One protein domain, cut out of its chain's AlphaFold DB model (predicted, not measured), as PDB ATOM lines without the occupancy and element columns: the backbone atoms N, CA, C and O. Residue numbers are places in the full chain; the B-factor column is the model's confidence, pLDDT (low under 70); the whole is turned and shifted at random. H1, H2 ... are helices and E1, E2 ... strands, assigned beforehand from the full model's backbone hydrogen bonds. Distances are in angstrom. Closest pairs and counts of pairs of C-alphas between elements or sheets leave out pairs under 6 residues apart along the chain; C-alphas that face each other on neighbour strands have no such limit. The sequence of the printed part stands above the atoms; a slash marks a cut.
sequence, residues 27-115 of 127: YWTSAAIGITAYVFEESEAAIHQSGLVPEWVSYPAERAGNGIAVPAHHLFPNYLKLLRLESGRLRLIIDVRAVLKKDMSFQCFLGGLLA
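AT A GLANCE: This is residues 27 to 115 of the 127 residues of an uncharacterized protein of Nitrosospira sp. Nsp1 (UniProt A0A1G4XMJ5). A twisted and curled sheet of five antiparallel strands makes the body, with two short helices, H1 and H2, on one of its faces, and the last helix, H3, sticks out from this body as a free arm that makes the length. The long unnamed stretch of residues 50 to 66 runs from H1 to the edge strand E3. The printed part has 89 residues, with three named helices and five named strands in the order E1 E2 H1 E3 E4 E5 H2 H3; the sheet's order is E1 E2 E5 E4 E3, and the class is mixed, helices and strands. The whole is only just compact, close to loose, with a radius of gyration of the C-alphas of 14.1 A, and spans 49 by 30 by 24 A.

IN THESE COORDINATES: In the sheet, E2 is the longest strand, residues 35 to 42, 22.0 A from first to last C-alpha. E5 is residues 90 to 95, 16.2 A, and E4 residues 80 to 84, 13.8 A. The edge strands are E1, residues 27 to 30, beginning at C-alpha 27 (39.061, -28.636, -32.107), and E3, residues 67 to 70. H1 is residues 44 to 49 and H2 residues 96 to 102. H3, residues 104 to 115, is 16.1 A long and ends at C-alpha 115 (13.101, -22.192, -19.657).

HOW THE PARTS SIT: E2 and E5 are antiparallel at 157 degrees, with N 40 and O 92 at 2.8 A. E1, an edge strand, forms a hairpin with its antiparallel neighbour E2, at 145 degrees, with N 28 and O 37 within hydrogen-bond range at 2.9 A. On the other side of E5, E3 E4 E5 form a meander, each strand the antiparallel neighbour of the one before; N 81 and O 93 are 2.8 A apart, and N 70 and O 80 are 2.8 A apart. H1 is on the sheet at a height of 9.0 A; its closest C-alphas to E5 are those of Glu 44 and Leu 90, 6.0 A. H2, on the same face, has a height of 9.6 A and stands up from the sheet at 48 degrees; its closest C-alphas to E2 are those of Val 96 and Ala 37, 4.9 A. H2 and H3 only just touch, with 3 pairs of C-alphas within 8 A, and only at the corner, about perpendicular at 85 degrees; the closest C-alphas are those of Leu 100 and Phe 106, 6.6 A. H3 is not on the sheet. In H1 and H3 every O i to N i+4 pair is within hydrogen-bond range; in H2, 2 of 3 are.

THE WHOLE: The two C-alphas farthest apart are those of Arg 63 and Ala 115, 48.6 A. Residues 103 to 115 stand free; the body without them spans 30 by 24 by 18 A. The link from H1 to E3, 17 residues, is long. The printed part has no cut, and no printed residue is under 70 in pLDDT.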
ATOM      1  N   TYR A  27      39.976 -29.537 -31.429       93.69
ATOM      2  CA  TYR A  27      39.061 -28.636 -32.107       93.69
ATOM      3  C   TYR A  27      39.870 -27.664 -32.958       93.69
ATOM      4  O   TYR A  27      41.038 -27.387 -32.682       93.69
ATOM      5  N   TRP A  28      39.241 -27.129 -33.992       88.94
ATOM      6  CA  TRP A  28      39.807 -26.061 -34.798       88.94
ATOM      7  C   TRP A  28      38.726 -25.033 -35.108       88.94
ATOM      8  O   TRP A  28      37.543 -25.359 -35.223       88.94
ATOM      9  N   THR A  29      39.146 -23.784 -35.246       91.12
ATOM     10  CA  THR A  29      38.276 -22.675 -35.630       91.12
ATOM     11  C   THR A  29      38.849 -22.043 -36.881       91.12
ATOM     12  O   THR A  29      40.049 -21.787 -36.953       91.12
ATOM     13  N   SER A  30      37.993 -21.763 -37.855       84.25
ATOM     14  CA  SER A  30      38.374 -20.989 -39.026       84.25
ATOM     15  C   SER A  30      37.535 -19.733 -39.119       84.25
ATOM     16  O   SER A  30      36.332 -19.788 -39.371       84.25
ATOM     17  N   ALA A  31      38.203 -18.593 -38.947       85.44
ATOM     18  CA  ALA A  31      37.587 -17.279 -39.074       85.44
ATOM     19  C   ALA A  31      37.077 -17.017 -40.501       85.44
ATOM     20  O   ALA A  31      36.029 -16.407 -40.667       85.44
ATOM     21  N   ALA A  32      37.772 -17.530 -41.525       80.94
ATOM     22  CA  ALA A  32      37.424 -17.296 -42.928       80.94
ATOM     23  C   ALA A  32      36.078 -17.920 -43.336       80.94
ATOM     24  O   ALA A  32      35.382 -17.386 -44.192       80.94
ATOM     25  N   ILE A  33      35.716 -19.048 -42.725       75.88
ATOM     26  CA  ILE A  33      34.457 -19.766 -42.990       75.88
ATOM     27  C   ILE A  33      33.484 -19.694 -41.805       75.88
ATOM     28  O   ILE A  33      32.396 -20.253 -41.878       75.88
ATOM     29  N   GLY A  34      33.864 -19.010 -40.719       85.50
ATOM     30  CA  GLY A  34      33.022 -18.795 -39.543       85.50
ATOM     31  C   GLY A  34      32.601 -20.076 -38.821       85.50
ATOM     32  O   GLY A  34      31.497 -20.123 -38.281       85.50
ATOM     33  N   ILE A  35      33.440 -21.119 -38.826       88.50
ATOM     34  CA  ILE A  35      33.120 -22.397 -38.169       88.50
ATOM     35  C   ILE A  35      34.099 -22.718 -37.046       88.50
ATOM     36  O   ILE A  35      35.302 -22.471 -37.160       88.50
ATOM     37  N   THR A  36      33.576 -23.368 -36.011       94.69
ATOM     38  CA  THR A  36      34.356 -24.161 -35.059       94.69
ATOM     39  C   THR A  36      33.961 -25.615 -35.248       94.69
ATOM     40  O   THR A  36      32.774 -25.934 -35.325       94.69
ATOM     41  N   ALA A  37      34.942 -26.502 -35.342       95.19
ATOM     42  CA  ALA A  37      34.713 -27.912 -35.596       95.19
ATOM     43  C   ALA A  37      35.556 -28.790 -34.669       95.19
ATOM     44  O   ALA A  37      36.707 -28.480 -34.359       95.19
ATOM     45  N   TYR A  38      34.961 -29.901 -34.246       96.44
ATOM     46  CA  TYR A  38      35.654 -30.967 -33.541       96.44
ATOM     47  C   TYR A  38      36.342 -31.900 -34.525       96.44
ATOM     48  O   TYR A  38      35.883 -32.088 -35.655       96.44
ATOM     49  N   VAL A  39      37.436 -32.496 -34.065       96.75
ATOM     50  CA  VAL A  39      38.154 -33.550 -34.769       96.75
ATOM     51  C   VAL A  39      38.070 -34.821 -33.943       96.75
ATOM     52  O   VAL A  39      38.452 -34.847 -32.774       96.75
ATOM     53  N   PHE A  40      37.603 -35.880 -34.582       96.94
ATOM     54  CA  PHE A  40      37.593 -37.232 -34.055       96.94
ATOM     55  C   PHE A  40      38.484 -38.086 -34.936       96.94
ATOM     56  O   PHE A  40      38.501 -37.920 -36.157       96.94
ATOM     57  N   GLU A  41      39.186 -39.028 -34.331       97.12
ATOM     58  CA  GLU A  41      39.817 -40.108 -35.067       97.12
ATOM     59  C   GLU A  41      39.337 -41.410 -34.482       97.12
ATOM     60  O   GLU A  41      39.573 -41.655 -33.301       97.12
ATOM     61  N   GLU A  42      38.673 -42.219 -35.298       96.75
ATOM     62  CA  GLU A  42      38.150 -43.508 -34.877       96.75
ATOM     63  C   GLU A  42      38.023 -44.518 -36.016       96.75
ATOM     64  O   GLU A  42      38.190 -44.190 -37.191       96.75
ATOM     65  N   SER A  43      37.754 -45.774 -35.660       95.75
ATOM     66  CA  SER A  43      37.313 -46.773 -36.640       95.75
ATOM     67  C   SER A  43      36.057 -46.309 -37.388       95.75
ATOM     68  O   SER A  43      35.220 -45.582 -36.846       95.75
ATOM     69  N   GLU A  44      35.887 -46.767 -38.629       95.31
ATOM     70  CA  GLU A  44      34.685 -46.455 -39.408       95.31
ATOM     71  C   GLU A  44      33.400 -46.895 -38.711       95.31
ATOM     72  O   GLU A  44      32.450 -46.119 -38.643       95.31
ATOM     73  N   ALA A  45      33.402 -48.089 -38.115       94.25
ATOM     74  CA  ALA A  45      32.262 -48.604 -37.370       94.25
ATOM     75  C   ALA A  45      31.880 -47.692 -36.195       94.25
ATOM     76  O   ALA A  45      30.701 -47.394 -36.019       94.25
ATOM     77  N   ALA A  46      32.855 -47.198 -35.425       95.06
ATOM     78  CA  ALA A  46      32.590 -46.285 -34.313       95.06
ATOM     79  C   ALA A  46      32.048 -44.930 -34.801       95.06
ATOM     80  O   ALA A  46      31.093 -44.401 -34.234       95.06
ATOM     81  N   ILE A  47      32.600 -44.387 -35.893       95.06
ATOM     82  CA  ILE A  47      32.082 -43.149 -36.495       95.06
ATOM     83  C   ILE A  47      30.664 -43.349 -37.036       95.06
ATOM     84  O   ILE A  47      29.820 -42.473 -36.852       95.06
ATOM     85  N   HIS A  48      30.370 -44.490 -37.651       93.56
ATOM     86  CA  HIS A  48      29.028 -44.826 -38.115       93.56
ATOM     87  C   HIS A  48      28.031 -44.940 -36.958       93.56
ATOM     88  O   HIS A  48      27.001 -44.268 -36.957       93.56
ATOM     89  N   GLN A  49      28.382 -45.698 -35.919       92.00
ATOM     90  CA  GLN A  49      27.550 -45.875 -34.726       92.00
ATOM     91  C   GLN A  49      27.303 -44.567 -33.963       92.00
ATOM     92  O   GLN A  49      26.284 -44.441 -33.291       92.00
ATOM     93  N   SER A  50      28.193 -43.576 -34.085       90.88
ATOM     94  CA  SER A  50      28.009 -42.266 -33.446       90.88
ATOM     95  C   SER A  50      26.821 -41.462 -33.989       90.88
ATOM     96  O   SER A  50      26.345 -40.544 -33.324       90.88
ATOM     97  N   GLY A  51      26.367 -41.747 -35.217       91.31
ATOM     98  CA  GLY A  51      25.299 -40.990 -35.878       91.31
ATOM     99  C   GLY A  51      25.643 -39.524 -36.195       91.31
ATOM    100  O   GLY A  51      24.738 -38.738 -36.494       91.31
ATOM    101  N   LEU A  52      26.924 -39.134 -36.114       92.31
ATOM    102  CA  LEU A  52      27.396 -37.788 -36.466       92.31
ATOM    103  C   LEU A  52      27.505 -37.578 -37.981       92.31
ATOM    104  O   LEU A  52      27.370 -36.451 -38.458       92.31
ATOM    105  N   VAL A  53      27.748 -38.652 -38.733       93.75
ATOM    106  CA  VAL A  53      27.758 -38.638 -40.199       93.75
ATOM    107  C   VAL A  53      26.327 -38.888 -40.692       93.75
ATOM    108  O   VAL A  53      25.740 -39.901 -40.313       93.75
ATOM    109  N   PRO A  54      25.731 -37.992 -41.501       91.56
ATOM    110  CA  PRO A  54      24.406 -38.224 -42.070       91.56
ATOM    111  C   PRO A  54      24.370 -39.481 -42.947       91.56
ATOM    112  O   PRO A  54      25.306 -39.727 -43.698       91.56
ATOM    113  N   GLU A  55      23.266 -40.228 -42.923       91.88
ATOM    114  CA  GLU A  55      23.140 -41.523 -43.624       91.88
ATOM    115  C   GLU A  55      23.332 -41.442 -45.147       91.88
ATOM    116  O   GLU A  55      23.741 -42.410 -45.778       91.88
ATOM    117  N   TRP A  56      23.057 -40.283 -45.748       91.00
ATOM    118  CA  TRP A  56      23.247 -40.051 -47.182       91.00
ATOM    119  C   TRP A  56      24.707 -39.757 -47.566       91.00
ATOM    120  O   TRP A  56      25.024 -39.681 -48.753       91.00
ATOM    121  N   VAL A  57      25.600 -39.559 -46.589       92.00
ATOM    122  CA  VAL A  57      27.031 -39.345 -46.820       92.00
ATOM    123  C   VAL A  57      27.738 -40.695 -46.832       92.00
ATOM    124  O   VAL A  57      27.829 -41.372 -45.811       92.00
ATOM    125  N   SER A  58      28.293 -41.066 -47.984       93.44
ATOM    126  CA  SER A  58      29.145 -42.250 -48.099       93.44
ATOM    127  C   SER A  58      30.474 -42.071 -47.359       93.44
ATOM    128  O   SER A  58      30.970 -40.955 -47.190       93.44
ATOM    129  N   TYR A  59      31.098 -43.186 -46.984       94.94
ATOM    130  CA  TYR A  59      32.448 -43.204 -46.427       94.94
ATOM    131  C   TYR A  59      33.513 -43.215 -47.539       94.94
ATOM    132  O   TYR A  59      33.266 -43.745 -48.627       94.94
ATOM    133  N   PRO A  60      34.691 -42.598 -47.319       95.94
ATOM    134  CA  PRO A  60      35.755 -42.573 -48.322       95.94
ATOM    135  C   PRO A  60      36.279 -43.990 -48.583       95.94
ATOM    136  O   PRO A  60      36.316 -44.804 -47.674       95.94
ATOM    137  N   ALA A  61      36.746 -44.303 -49.793       95.31
ATOM    138  CA  ALA A  61      37.307 -45.632 -50.064       95.31
ATOM    139  C   ALA A  61      38.530 -45.951 -49.170       95.31
ATOM    140  O   ALA A  61      39.225 -45.039 -48.720       95.31
ATOM    141  N   GLU A  62      38.827 -47.237 -48.963       93.56
ATOM    142  CA  GLU A  62      39.805 -47.746 -47.974       93.56
ATOM    143  C   GLU A  62      41.257 -47.266 -48.142       93.56
ATOM    144  O   GLU A  62      42.071 -47.380 -47.228       93.56
ATOM    145  N   ARG A  63      41.620 -46.702 -49.298       94.88
ATOM    146  CA  ARG A  63      42.975 -46.184 -49.513       94.88
ATOM    147  C   ARG A  63      43.218 -44.916 -48.683       94.88
ATOM    148  O   ARG A  63      42.442 -43.962 -48.740       94.88
ATOM    149  N   ALA A  64      44.341 -44.887 -47.969       95.00
ATOM    150  CA  ALA A  64      44.792 -43.719 -47.220       95.00
ATOM    151  C   ALA A  64      44.856 -42.456 -48.099       95.00
ATOM    152  O   ALA A  64      45.222 -42.513 -49.274       95.00
ATOM    153  N   GLY A  65      44.479 -41.317 -47.518       93.88
ATOM    154  CA  GLY A  65      44.395 -40.029 -48.210       93.88
ATOM    155  C   GLY A  65      43.066 -39.782 -48.929       93.88
ATOM    156  O   GLY A  65      42.759 -38.631 -49.239       93.88
ATOM    157  N   ASN A  66      42.235 -40.809 -49.134       95.56
ATOM    158  CA  ASN A  66      40.885 -40.611 -49.649       95.56
ATOM    159  C   ASN A  66      40.041 -39.831 -48.644       95.56
ATOM    160  O   ASN A  66      40.022 -40.139 -47.451       95.56
ATOM    161  N   GLY A  67      39.292 -38.850 -49.133       96.31
ATOM    162  CA  GLY A  67      38.440 -38.043 -48.280       96.31
ATOM    163  C   GLY A  67      37.210 -37.520 -48.996       96.31
ATOM    164  O   GLY A  67      37.160 -37.443 -50.220       96.31
ATOM    165  N   ILE A  68      36.222 -37.158 -48.191       95.75
ATOM    166  CA  ILE A  68      34.968 -36.550 -48.620       95.75
ATOM    167  C   ILE A  68      34.789 -35.291 -47.787       95.75
ATOM    168  O   ILE A  68      34.929 -35.326 -46.566       95.75
ATOM    169  N   ALA A  69      34.501 -34.173 -48.443       93.88
ATOM    170  CA  ALA A  69      34.144 -32.927 -47.786       93.88
ATOM    171  C   ALA A  69      32.710 -32.570 -48.167       93.88
ATOM    172  O   ALA A  69      32.375 -32.475 -49.345       93.88
ATOM    173  N   VAL A  70      31.883 -32.368 -47.152       91.94
ATOM    174  CA  VAL A  70      30.499 -31.934 -47.267       91.94
ATOM    175  C   VAL A  70      30.446 -30.480 -46.795       91.94
ATOM    176  O   VAL A  70      30.585 -30.215 -45.594       91.94
ATOM    177  N   PRO A  71      30.307 -29.511 -47.716       88.31
ATOM    178  CA  PRO A  71      30.095 -28.126 -47.331       88.31
ATOM    179  C   PRO A  71      28.728 -27.969 -46.658       88.31
ATOM    180  O   PRO A  71      27.814 -28.766 -46.877       88.31
ATOM    181  N   ALA A  72      28.578 -26.908 -45.865       86.88
ATOM    182  CA  ALA A  72      27.283 -26.563 -45.298       86.88
ATOM    183  C   ALA A  72      26.268 -26.307 -46.425       86.88
ATOM    184  O   ALA A  72      26.527 -25.544 -47.355       86.88
ATOM    185  N   HIS A  73      25.111 -26.954 -46.333       82.75
ATOM    186  CA  HIS A  73      24.051 -26.906 -47.336       82.75
ATOM    187  C   HIS A  73      22.673 -26.930 -46.658       82.75
ATOM    188  O   HIS A  73      22.569 -27.228 -45.472       82.75
ATOM    189  N   HIS A  74      21.584 -26.643 -47.376       82.56
ATOM    190  CA  HIS A  74      20.257 -26.526 -46.755       82.56
ATOM    191  C   HIS A  74      19.775 -27.818 -46.064       82.56
ATOM    192  O   HIS A  74      19.118 -27.742 -45.031       82.56
ATOM    193  N   LEU A  75      20.151 -28.999 -46.574       82.81
ATOM    194  CA  LEU A  75      19.830 -30.300 -45.952       82.81
ATOM    195  C   LEU A  75      20.732 -30.653 -44.759       82.81
ATOM    196  O   LEU A  75      20.374 -31.482 -43.927       82.81
ATOM    197  N   PHE A  76      21.911 -30.040 -44.678       85.00
ATOM    198  CA  PHE A  76      22.865 -30.235 -43.594       85.00
ATOM    199  C   PHE A  76      23.664 -28.943 -43.416       85.00
ATOM    200  O   PHE A  76      24.695 -28.752 -44.068       85.00
ATOM    201  N   PRO A  77      23.179 -28.010 -42.576       88.88
ATOM    202  CA  PRO A  77      23.715 -26.651 -42.484       88.88
ATOM    203  C   PRO A  77      24.998 -26.596 -41.640       88.88
ATOM    204  O   PRO A  77      25.217 -25.657 -40.882       88.88
ATOM    205  N   ASN A  78      25.825 -27.635 -41.726       91.81
ATOM    206  CA  ASN A  78      27.039 -27.815 -40.953       91.81
ATOM    207  C   ASN A  78      28.141 -28.330 -41.876       91.81
ATOM    208  O   ASN A  78      27.885 -29.088 -42.807       91.81
ATOM    209  N   TYR A  79      29.376 -27.934 -41.603       92.50
ATOM    210  CA  TYR A  79      30.528 -28.491 -42.298       92.50
ATOM    211  C   TYR A  79      30.854 -29.892 -41.773       92.50
ATOM    212  O   TYR A  79      30.825 -30.127 -40.560       92.50
ATOM    213  N   LEU A  80      31.216 -30.799 -42.680       94.69
ATOM    214  CA  LEU A  80      31.734 -32.122 -42.352       94.69
ATOM    215  C   LEU A  80      32.834 -32.528 -43.334       94.69
ATOM    216  O   LEU A  80      32.747 -32.278 -44.533       94.69
ATOM    217  N   LYS A  81      33.873 -33.199 -42.842       95.81
ATOM    218  CA  LYS A  81      34.902 -33.831 -43.665       95.81
ATOM    219  C   LYS A  81      35.321 -35.164 -43.063       95.81
ATOM    220  O   LYS A  81      35.594 -35.246 -41.871       95.81
ATOM    221  N   LEU A  82      35.417 -36.179 -43.911       97.56
ATOM    222  CA  LEU A  82      35.971 -37.493 -43.601       97.56
ATOM    223  C   LEU A  82      37.280 -37.674 -44.365       97.56
ATOM    224  O   LEU A  82      37.361 -37.337 -45.545       97.56
ATOM    225  N   LEU A  83      38.301 -38.207 -43.701       97.88
ATOM    226  CA  LEU A  83      39.593 -38.531 -44.301       97.88
ATOM    227  C   LEU A  83      40.061 -39.898 -43.805       97.88
ATOM    228  O   LEU A  83      40.132 -40.119 -42.598       97.88
ATOM    229  N   ARG A  84      40.419 -40.793 -44.726       97.88
ATOM    230  CA  ARG A  84      41.064 -42.066 -44.407       97.88
ATOM    231  C   ARG A  84      42.530 -41.819 -44.067       97.88
ATOM    232  O   ARG A  84      43.274 -41.258 -44.874       97.88
ATOM    233  N   LEU A  85      42.933 -42.223 -42.870       97.31
ATOM    234  CA  LEU A  85      44.310 -42.124 -42.398       97.31
ATOM    235  C   LEU A  85      45.115 -43.356 -42.825       97.31
ATOM    236  O   LEU A  85      44.550 -44.401 -43.141       97.31
ATOM    237  N   GLU A  86      46.443 -43.255 -42.782       96.00
ATOM    238  CA  GLU A  86      47.342 -44.390 -43.054       96.00
ATOM    239  C   GLU A  86      47.136 -45.561 -42.086       96.00
ATOM    240  O   GLU A  86      47.344 -46.712 -42.449       96.00
ATOM    241  N   SER A  87      46.647 -45.281 -40.876       94.62
ATOM    242  CA  SER A  87      46.292 -46.291 -39.877       94.62
ATOM    243  C   SER A  87      45.028 -47.095 -40.214       94.62
ATOM    244  O   SER A  87      44.638 -47.955 -39.431       94.62
ATOM    245  N   GLY A  88      44.332 -46.784 -41.315       92.94
ATOM    246  CA  GLY A  88      43.023 -47.351 -41.663       92.94
ATOM    247  C   GLY A  88      41.846 -46.730 -40.898       92.94
ATOM    248  O   GLY A  88      40.689 -46.917 -41.272       92.94
ATOM    249  N   ARG A  89      42.120 -45.930 -39.858       96.81
ATOM    250  CA  ARG A  89      41.107 -45.148 -39.137       96.81
ATOM    251  C   ARG A  89      40.596 -43.991 -39.995       96.81
ATOM    252  O   ARG A  89      41.227 -43.566 -40.966       96.81
ATOM    253  N   LEU A  90      39.462 -43.442 -39.591       97.81
ATOM    254  CA  LEU A  90      38.883 -42.240 -40.161       97.81
ATOM    255  C   LEU A  90      39.125 -41.047 -39.251       97.81
ATOM    256  O   LEU A  90      38.902 -41.120 -38.046       97.81
ATOM    257  N   ARG A  91      39.498 -39.919 -39.854       97.62
ATOM    258  CA  ARG A  91      39.414 -38.605 -39.228       97.62
ATOM    259  C   ARG A  91      38.110 -37.940 -39.648       97.62
ATOM    260  O   ARG A  91      37.937 -37.624 -40.826       97.62
ATOM    261  N   LEU A  92      37.220 -37.713 -38.688       97.25
ATOM    262  CA  LEU A  92      36.018 -36.903 -38.854       97.25
ATOM    263  C   LEU A  92      36.293 -35.497 -38.337       97.25
ATOM    264  O   LEU A  92      36.653 -35.308 -37.181       97.25
ATOM    265  N   ILE A  93      36.080 -34.510 -39.195       95.88
ATOM    266  CA  ILE A  93      36.093 -33.096 -38.849       95.88
ATOM    267  C   ILE A  93      34.673 -32.583 -39.036       95.88
ATOM    268  O   ILE A  93      34.163 -32.624 -40.153       95.88
ATOM    269  N   ILE A  94      34.024 -32.114 -37.978       95.44
ATOM    270  CA  ILE A  94      32.601 -31.761 -38.024       95.44
ATOM    271  C   ILE A  94      32.308 -30.526 -37.179       95.44
ATOM    272  O   ILE A  94      32.869 -30.358 -36.099       95.44
ATOM    273  N   ASP A  95      31.433 -29.656 -37.681       94.81
ATOM    274  CA  ASP A  95      30.960 -28.469 -36.963       94.81
ATOM    275  C   ASP A  95      30.459 -28.828 -35.555       94.81
ATOM    276  O   ASP A  95      29.646 -29.743 -35.384       94.81
ATOM    277  N   VAL A  96      30.905 -28.071 -34.549       93.50
ATOM    278  CA  VAL A  96      30.509 -28.261 -33.146       93.50
ATOM    279  C   VAL A  96      28.989 -28.243 -32.995       93.50
ATOM    280  O   VAL A  96      28.434 -29.019 -32.222       93.50
ATOM    281  N   ARG A  97      28.281 -27.421 -33.777       90.88
ATOM    282  CA  ARG A  97      26.816 -27.326 -33.724       90.88
ATOM    283  C   ARG A  97      26.134 -28.627 -34.132       90.88
ATOM    284  O   ARG A  97      25.078 -28.942 -33.591       90.88
ATOM    285  N   ALA A  98      26.707 -29.386 -35.066       92.00
ATOM    286  CA  ALA A  98      26.168 -30.690 -35.446       92.00
ATOM    287  C   ALA A  98      26.311 -31.702 -34.304       92.00
ATOM    288  O   ALA A  98      25.379 -32.458 -34.041       92.00
ATOM    289  N   VAL A  99      27.447 -31.666 -33.604       92.38
ATOM    290  CA  VAL A  99      27.728 -32.535 -32.453       92.38
ATOM    291  C   VAL A  99      26.800 -32.199 -31.288       92.38
ATOM    292  O   VAL A  99      26.084 -33.070 -30.803       92.38
ATOM    293  N   LEU A 100      26.717 -30.923 -30.904       90.00
ATOM    294  CA  LEU A 100      25.877 -30.480 -29.789       90.00
ATOM    295  C   LEU A 100      24.387 -30.745 -30.028       90.00
ATOM    296  O   LEU A 100      23.667 -31.036 -29.080       90.00
ATOM    297  N   LYS A 101      23.907 -30.684 -31.278       87.25
ATOM    298  CA  LYS A 101      22.517 -31.039 -31.626       87.25
ATOM    299  C   LYS A 101      22.178 -32.505 -31.352       87.25
ATOM    300  O   LYS A 101      21.006 -32.820 -31.177       87.25
ATOM    301  N   LYS A 102      23.172 -33.393 -31.369       85.44
ATOM    302  CA  LYS A 102      23.008 -34.826 -31.088       85.44
ATOM    303  C   LYS A 102      23.247 -35.164 -29.615       85.44
ATOM    304  O   LYS A 102      22.799 -36.212 -29.162       85.44
ATOM    305  N   ASP A 103      23.919 -34.289 -28.873       85.94
ATOM    306  CA  ASP A 103      24.149 -34.453 -27.441       85.94
ATOM    307  C   ASP A 103      22.878 -34.127 -26.649       85.94
ATOM    308  O   ASP A 103      22.566 -32.969 -26.366       85.94
ATOM    309  N   MET A 104      22.136 -35.171 -26.276       83.69
ATOM    310  CA  MET A 104      20.890 -34.995 -25.541       83.69
ATOM    311  C   MET A 104      21.079 -34.381 -24.158       83.69
ATOM    312  O   MET A 104      20.220 -33.619 -23.722       83.69
ATOM    313  N   SER A 105      22.194 -34.665 -23.484       83.06
ATOM    314  CA  SER A 105      22.488 -34.080 -22.176       83.06
ATOM    315  C   SER A 105      22.678 -32.573 -22.304       83.06
ATOM    316  O   SER A 105      22.087 -31.805 -21.544       83.06
ATOM    317  N   PHE A 106      23.436 -32.142 -23.315       83.81
ATOM    318  CA  PHE A 106      23.597 -30.728 -23.629       83.81
ATOM    319  C   PHE A 106      22.268 -30.071 -24.025       83.81
ATOM    320  O   PHE A 106      21.957 -28.990 -23.527       83.81
ATOM    321  N   GLN A 107      21.458 -30.716 -24.871       87.25
ATOM    322  CA  GLN A 107      20.150 -30.182 -25.267       87.25
ATOM    323  C   GLN A 107      19.196 -30.041 -24.072       87.25
ATOM    324  O   GLN A 107      18.537 -29.013 -23.937       87.25
ATOM    325  N   CYS A 108      19.150 -31.030 -23.177       84.69
ATOM    326  CA  CYS A 108      18.365 -30.964 -21.945       84.69
ATOM    327  C   CYS A 108      18.834 -29.828 -21.031       84.69
ATOM    328  O   CYS A 108      18.008 -29.060 -20.539       84.69
ATOM    329  N   PHE A 109      20.147 -29.694 -20.833       87.12
ATOM    330  CA  PHE A 109      20.727 -28.610 -20.042       87.12
ATOM    331  C   PHE A 109      20.379 -27.233 -20.623       87.12
ATOM    332  O   PHE A 109      19.866 -26.373 -19.909       87.12
ATOM    333  N   LEU A 110      20.609 -27.037 -21.924       85.81
ATOM    334  CA  LEU A 110      20.322 -25.777 -22.602       85.81
ATOM    335  C   LEU A 110      18.821 -25.457 -22.579       85.81
ATOM    336  O   LEU A 110      18.448 -24.315 -22.335       85.81
ATOM    337  N   GLY A 111      17.963 -26.457 -22.785       84.88
ATOM    338  CA  GLY A 111      16.513 -26.301 -22.678       84.88
ATOM    339  C   GLY A 111      16.076 -25.863 -21.280       84.88
ATOM    340  O   GLY A 111      15.265 -24.951 -21.159       84.88
ATOM    341  N   GLY A 112      16.658 -26.452 -20.231       85.94
ATOM    342  CA  GLY A 112      16.418 -26.035 -18.847       85.94
ATOM    343  C   GLY A 112      16.861 -24.596 -18.582       85.94
ATOM    344  O   GLY A 112      16.099 -23.820 -18.018       85.94
ATOM    345  N   LEU A 113      18.051 -24.220 -19.063       85.94
ATOM    346  CA  LEU A 113      18.579 -22.859 -18.943       85.94
ATOM    347  C   LEU A 113      17.666 -21.824 -19.617       85.94
ATOM    348  O   LEU A 113      17.421 -20.760 -19.061       85.94
ATOM    349  N   LEU A 114      17.167 -22.133 -20.817       85.69
ATOM    350  CA  LEU A 114      16.294 -21.240 -21.585       85.69
ATOM    351  C   LEU A 114      14.872 -21.144 -21.014       85.69
ATOM    352  O   LEU A 114      14.190 -20.153 -21.259       85.69
ATOM    353  N   ALA A 115      14.414 -22.169 -20.294       85.69
ATOM    354  CA  ALA A 115      13.101 -22.192 -19.657       85.69
ATOM    355  C   ALA A 115      13.085 -21.513 -18.277       85.69
ATOM    356  O   ALA A 115      12.006 -21.230 -17.753       85.69
TER     357      ALA A 115